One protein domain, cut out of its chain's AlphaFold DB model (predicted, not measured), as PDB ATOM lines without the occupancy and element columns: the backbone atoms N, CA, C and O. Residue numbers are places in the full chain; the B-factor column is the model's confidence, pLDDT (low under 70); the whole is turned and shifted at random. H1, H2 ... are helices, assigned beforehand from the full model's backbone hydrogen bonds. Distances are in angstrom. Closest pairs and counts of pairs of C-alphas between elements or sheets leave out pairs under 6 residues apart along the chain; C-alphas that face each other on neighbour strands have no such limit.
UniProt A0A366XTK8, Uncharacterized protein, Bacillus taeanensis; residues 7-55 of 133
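AT A GLANCE: This is residues 7 to 55 of the 133 residues of an uncharacterized protein of Bacillus taeanensis (UniProt A0A366XTK8). Two longer helices, H1 and H3, run side by side the same way, and the short helix H2 sits where both begin, reached by residues 20 to 28 folding back from H1's end. The printed part has 49 residues with three named helices, H1, H2, H3 in chain order, and no named strand: all helix, compact, radius of gyration of the C-alphas 10.4 A, spans 27 by 20 by 15 A.

HOW THE PARTS SIT: H1, residues 7 to 19, touches H2, residues 29 to 34, with residues 7 to 10 alone; the closest C-alphas, of Val 7 and Asp 34, are 5.8 A apart. This helical hairpin runs opposite ways at a shallow tilt of 34.6 degrees, only just short of steep. H3, residues 37 to 54, only just touches H1, with 3 pairs of C-alphas within 8 A, closest Phe 18 and Tyr 50 at 7.3 A; the tilt is shallow, 5 degrees. H2 and H3, also a helical hairpin, only just touch, with 3 such pairs, through residues 40 to 43 of H3 alone, closest Leu 31 and Leu 40 at 6.3 A, at a steep tilt of 39 degrees. In H1, H2 and H3 every O i to N i+4 pair is within hydrogen-bond range.

IN THESE COORDINATES: H1 begins at C-alpha 7 (319.376, 362.626, 258.730) and is 18.6 A long. H3, 25.3 A, ends at C-alpha 54 (323.801, 341.913, 249.315).

THE WHOLE: The C-alphas farthest apart, of Glu 22 and Asp 37, are 29.6 A apart. The printed part has no cut, no link is long, and no printed residue is under 70 in pLDDT.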
ATOM      1  N   VAL A   7     318.893 363.979 258.410       95.81
ATOM      2  CA  VAL A   7     319.376 362.626 258.730       95.81
ATOM      3  C   VAL A   7     318.395 361.576 258.203       95.81
ATOM      4  O   VAL A   7     318.758 360.713 257.404       95.81
ATOM      5  N   GLU A   8     317.123 361.678 258.590       95.88
ATOM      6  CA  GLU A   8     316.055 360.762 258.177       95.88
ATOM      7  C   GLU A   8     315.883 360.739 256.652       95.88
ATOM      8  O   GLU A   8     315.710 359.677 256.051       95.88
ATOM      9  N   ALA A   9     315.950 361.903 256.005       96.25
ATOM     10  CA  ALA A   9     315.854 362.024 254.558       96.25
ATOM     11  C   ALA A   9     317.050 361.368 253.855       96.25
ATOM     12  O   ALA A   9     316.870 360.718 252.823       96.25
ATOM     13  N   THR A  10     318.256 361.505 254.409       97.25
ATOM     14  CA  THR A  10     319.475 360.889 253.868       97.25
ATOM     15  C   THR A  10     319.419 359.373 253.972       97.25
ATOM     16  O   THR A  10     319.597 358.691 252.963       97.25
ATOM     17  N   PHE A  11     319.064 358.833 255.140       96.94
ATOM     18  CA  PHE A  11     318.897 357.387 255.310       96.94
ATOM     19  C   PHE A  11     317.739 356.828 254.478       96.94
ATOM     20  O   PHE A  11     317.862 355.738 253.926       96.94
ATOM     21  N   SER A  12     316.641 357.572 254.309       96.12
ATOM     22  CA  SER A  12     315.546 357.136 253.435       96.12
ATOM     23  C   SER A  12     315.984 357.021 251.973       96.12
ATOM     24  O   SER A  12     315.585 356.070 251.305       96.12
ATOM     25  N   LYS A  13     316.805 357.954 251.475       96.31
ATOM     26  CA  LYS A  13     317.372 357.871 250.118       96.31
ATOM     27  C   LYS A  13     318.364 356.718 249.996       96.31
ATOM     28  O   LYS A  13     318.341 356.014 248.996       96.31
ATOM     29  N   LEU A  14     319.194 356.503 251.019       96.88
ATOM     30  CA  LEU A  14     320.147 355.393 251.050       96.88
ATOM     31  C   LEU A  14     319.434 354.035 250.999       96.88
ATOM     32  O   LEU A  14     319.825 353.166 250.229       96.88
ATOM     33  N   ALA A  15     318.353 353.874 251.767       96.12
ATOM     34  CA  ALA A  15     317.555 352.651 251.767       96.12
ATOM     35  C   ALA A  15     316.928 352.373 250.391       96.12
ATOM     36  O   ALA A  15     317.043 351.265 249.880       96.12
ATOM     37  N   ARG A  16     316.332 353.392 249.756       95.69
ATOM     38  CA  ARG A  16     315.770 353.261 248.399       95.69
ATOM     39  C   ARG A  16     316.828 352.877 247.371       95.69
ATOM     40  O   ARG A  16     316.581 352.012 246.541       95.69
ATOM     41  N   PHE A  17     318.012 353.482 247.468       96.25
ATOM     42  CA  PHE A  17     319.146 353.119 246.627       96.25
ATOM     43  C   PHE A  17     319.522 351.643 246.788       96.25
ATOM     44  O   PHE A  17     319.662 350.946 245.790       96.25
ATOM     45  N   PHE A  18     319.626 351.134 248.021       95.38
ATOM     46  CA  PHE A  18     319.926 349.717 248.255       95.38
ATOM     47  C   PHE A  18     318.864 348.770 247.686       95.38
ATOM     48  O   PHE A  18     319.212 347.697 247.189       95.38
ATOM     49  N   GLU A  19     317.590 349.162 247.734       93.88
ATOM     50  CA  GLU A  19     316.483 348.373 247.188       93.88
ATOM     51  C   GLU A  19     316.470 348.345 245.654       93.88
ATOM     52  O   GLU A  19     316.098 347.324 245.073       93.88
ATOM     53  N   ASN A  20     316.870 349.435 244.987       92.94
ATOM     54  CA  ASN A  20     316.818 349.535 243.529       92.94
ATOM     55  C   ASN A  20     317.910 350.446 242.941       92.94
ATOM     56  O   ASN A  20     317.651 351.562 242.493       92.94
ATOM     57  N   THR A  21     319.137 349.930 242.885       88.88
ATOM     58  CA  THR A  21     320.309 350.672 242.377       88.88
ATOM     59  C   THR A  21     320.259 351.041 240.888       88.88
ATOM     60  O   THR A  21     321.111 351.802 240.437       88.88
ATOM     61  N   GLU A  22     319.322 350.491 240.105       89.06
ATOM     62  CA  GLU A  22     319.195 350.803 238.672       89.06
ATOM     63  C   GLU A  22     318.349 352.058 238.414       89.06
ATOM     64  O   GLU A  22     318.542 352.729 237.398       89.06
ATOM     65  N   GLU A  23     317.416 352.375 239.316       91.12
ATOM     66  CA  GLU A  23     316.452 353.473 239.149       91.12
ATOM     67  C   GLU A  23     316.628 354.596 240.175       91.12
ATOM     68  O   GLU A  23     316.269 355.743 239.905       91.12
ATOM     69  N   GLU A  24     317.170 354.281 241.349       93.31
ATOM     70  CA  GLU A  24     317.420 355.247 242.412       93.31
ATOM     71  C   GLU A  24     318.915 355.575 242.453       93.31
ATOM     72  O   GLU A  24     319.755 354.679 242.464       93.31
ATOM     73  N   ASP A  25     319.249 356.865 242.509       92.75
ATOM     74  CA  ASP A  25     320.620 357.353 242.653       92.75
ATOM     75  C   ASP A  25     320.901 357.762 244.105       92.75
ATOM     76  O   ASP A  25     320.069 358.378 244.780       92.75
ATOM     77  N   PHE A  26     322.130 357.518 244.569       95.06
ATOM     78  CA  PHE A  26     322.599 358.026 245.857       95.06
ATOM     79  C   PHE A  26     323.877 358.853 245.729       95.06
ATOM     80  O   PHE A  26     324.944 358.360 245.361       95.06
ATOM     81  N   HIS A  27     323.795 360.134 246.099       94.50
ATOM     82  CA  HIS A  27     324.956 361.017 246.107       94.50
ATOM     83  C   HIS A  27     325.679 360.966 247.455       94.50
ATOM     84  O   HIS A  27     325.187 361.487 248.454       94.50
ATOM     85  N   LEU A  28     326.916 360.458 247.458       93.56
ATOM     86  CA  LEU A  28     327.782 360.421 248.648       93.56
ATOM     87  C   LEU A  28     327.965 361.790 249.322       93.56
ATOM     88  O   LEU A  28     328.157 361.852 250.531       93.56
ATOM     89  N   GLY A  29     327.868 362.891 248.567       94.50
ATOM     90  CA  GLY A  29     327.917 364.252 249.111       94.50
ATOM     91  C   GLY A  29     326.845 364.545 250.169       94.50
ATOM     92  O   GLY A  29     327.046 365.427 250.995       94.50
ATOM     93  N   TRP A  30     325.730 363.807 250.174       96.56
ATOM     94  CA  TRP A  30     324.700 363.926 251.209       96.56
ATOM     95  C   TRP A  30     325.186 363.428 252.567       96.56
ATOM     96  O   TRP A  30     324.907 364.078 253.563       96.56
ATOM     97  N   LEU A  31     325.999 362.368 252.606       96.12
ATOM     98  CA  LEU A  31     326.569 361.863 253.860       96.12
ATOM     99  C   LEU A  31     327.384 362.949 254.572       96.12
ATOM    100  O   LEU A  31     327.190 363.184 255.752       96.12
ATOM    101  N   TYR A  32     328.242 363.656 253.832       92.50
ATOM    102  CA  TYR A  32     329.101 364.713 254.382       92.50
ATOM    103  C   TYR A  32     328.345 365.960 254.836       92.50
ATOM    104  O   TYR A  32     328.851 366.720 255.656       92.50
ATOM    105  N   ARG A  33     327.194 366.238 254.219       96.06
ATOM    106  CA  ARG A  33     326.419 367.449 254.488       96.06
ATOM    107  C   ARG A  33     325.426 367.239 255.625       96.06
ATOM    108  O   ARG A  33     325.228 368.156 256.414       96.06
ATOM    109  N   ASP A  34     324.797 366.069 255.650       96.94
ATOM    110  CA  ASP A  34     323.574 365.826 256.413       96.94
ATOM    111  C   ASP A  34     323.801 364.913 257.628       96.94
ATOM    112  O   ASP A  34     322.917 364.832 258.478       96.94
ATOM    113  N   LEU A  35     324.950 364.227 257.714       96.19
ATOM    114  CA  LEU A  35     325.289 363.311 258.807       96.19
ATOM    115  C   LEU A  35     326.575 363.746 259.524       96.19
ATOM    116  O   LEU A  35     327.537 364.186 258.893       96.19
ATOM    117  N   ASP A  36     326.602 363.552 260.837       90.25
ATOM    118  CA  ASP A  36     327.740 363.777 261.724       90.25
ATOM    119  C   ASP A  36     327.995 362.560 262.626       90.25
ATOM    120  O   ASP A  36     327.138 361.682 262.760       90.25
ATOM    121  N   ASP A  37     329.208 362.497 263.186       88.50
ATOM    122  CA  ASP A  37     329.650 361.523 264.192       88.50
ATOM    123  C   ASP A  37     329.101 360.097 263.953       88.50
ATOM    124  O   ASP A  37     329.380 359.477 262.917       88.50
ATOM    125  N   ASP A  38     328.287 359.597 264.887       84.50
ATOM    126  CA  ASP A  38     327.722 358.247 264.893       84.50
ATOM    127  C   ASP A  38     326.867 357.955 263.648       84.50
ATOM    128  O   ASP A  38     326.861 356.831 263.139       84.50
ATOM    129  N   TRP A  39     326.143 358.949 263.121       90.94
ATOM    130  CA  TRP A  39     325.285 358.752 261.950       90.94
ATOM    131  C   TRP A  39     326.092 358.589 260.674       90.94
ATOM    132  O   TRP A  39     325.748 357.760 259.826       90.94
ATOM    133  N   LEU A  40     327.170 359.358 260.536       93.38
ATOM    134  CA  LEU A  40     328.078 359.207 259.410       93.38
ATOM    135  C   LEU A  40     328.794 357.854 259.477       93.38
ATOM    136  O   LEU A  40     328.865 357.158 258.462       93.38
ATOM    137  N   GLU A  41     329.270 357.454 260.661       85.75
ATOM    138  CA  GLU A  41     329.888 356.140 260.854       85.75
ATOM    139  C   GLU A  41     328.920 355.011 260.480       85.75
ATOM    140  O   GLU A  41     329.261 354.128 259.683       85.75
ATOM    141  N   PHE A  42     327.689 355.072 260.986       89.12
ATOM    142  CA  PHE A  42     326.673 354.066 260.710       89.12
ATOM    143  C   PHE A  42     326.331 353.975 259.216       89.12
ATOM    144  O   PHE A  42     326.236 352.878 258.664       89.12
ATOM    145  N   ALA A  43     326.201 355.103 258.514       94.25
ATOM    146  CA  ALA A  43     325.923 355.093 257.078       94.25
ATOM    147  C   ALA A  43     327.056 354.444 256.261       94.25
ATOM    148  O   ALA A  43     326.790 353.680 255.329       94.25
ATOM    149  N   LEU A  44     328.318 354.709 256.616       92.75
ATOM    150  CA  LEU A  44     329.475 354.090 255.961       92.75
ATOM    151  C   LEU A  44     329.525 352.577 256.207       92.75
ATOM    152  O   LEU A  44     329.845 351.814 255.290       92.75
ATOM    153  N   GLU A  45     329.167 352.137 257.414       87.56
ATOM    154  CA  GLU A  45     329.031 350.718 257.739       87.56
ATOM    155  C   GLU A  45     327.972 350.031 256.886       87.56
ATOM    156  O   GLU A  45     328.251 348.984 256.302       87.56
ATOM    157  N   LEU A  46     326.789 350.634 256.762       92.12
ATOM    158  CA  LEU A  46     325.709 350.086 255.947       92.12
ATOM    159  C   LEU A  46     326.112 349.946 254.477       92.12
ATOM    160  O   LEU A  46     325.850 348.913 253.870       92.12
ATOM    161  N   ILE A  47     326.800 350.942 253.911       93.50
ATOM    162  CA  ILE A  47     327.294 350.876 252.525       93.50
ATOM    163  C   ILE A  47     328.296 349.729 252.360       93.50
ATOM    164  O   ILE A  47     328.226 348.970 251.388       93.50
ATOM    165  N   ALA A  48     329.228 349.580 253.305       88.88
ATOM    166  CA  ALA A  48     330.200 348.495 253.274       88.88
ATOM    167  C   ALA A  48     329.532 347.121 253.426       88.88
ATOM    168  O   ALA A  48     329.917 346.184 252.726       88.88
ATOM    169  N   PHE A  49     328.536 347.012 254.308       84.81
ATOM    170  CA  PHE A  49     327.747 345.805 254.532       84.81
ATOM    171  C   PHE A  49     326.968 345.411 253.273       84.81
ATOM    172  O   PHE A  49     327.190 344.325 252.745       84.81
ATOM    173  N   TYR A  50     326.171 346.323 252.712       91.44
ATOM    174  CA  TYR A  50     325.430 346.128 251.458       91.44
ATOM    175  C   TYR A  50     326.345 345.680 250.301       91.44
ATOM    176  O   TYR A  50     326.042 344.766 249.528       91.44
ATOM    177  N   SER A  51     327.535 346.278 250.207       89.50
ATOM    178  CA  SER A  51     328.524 345.939 249.174       89.50
ATOM    179  C   SER A  51     329.125 344.531 249.325       89.50
ATOM    180  O   SER A  51     329.614 343.957 248.347       89.50
ATOM    181  N   ARG A  52     329.144 343.984 250.545       84.00
ATOM    182  CA  ARG A  52     329.682 342.649 250.853       84.00
ATOM    183  C   ARG A  52     328.603 341.579 250.775       84.00
ATOM    184  O   ARG A  52     328.795 340.598 250.064       84.00
ATOM    185  N   GLU A  53     327.504 341.787 251.488       84.31
ATOM    186  CA  GLU A  53     326.514 340.746 251.771       84.31
ATOM    187  C   GLU A  53     325.390 340.698 250.729       84.31
ATOM    188  O   GLU A  53     324.945 339.612 250.364       84.31
ATOM    189  N   ASP A  54     324.971 341.853 250.201       86.75
ATOM    190  CA  ASP A  54     323.801 341.913 249.315       86.75
ATOM    191  C   ASP A  54     324.205 341.899 247.838       86.75
ATOM    192  O   ASP A  54     323.652 341.154 247.030       86.75
ATOM    193  N   THR A  55     325.213 342.693 247.472       87.38
ATOM    194  CA  THR A  55     325.661 342.801 246.069       87.38
ATOM    195  C   THR A  55     326.845 341.900 245.729       87.38
ATOM    196  O   THR A  55     327.137 341.684 244.550       87.38
TER     197      THR A  55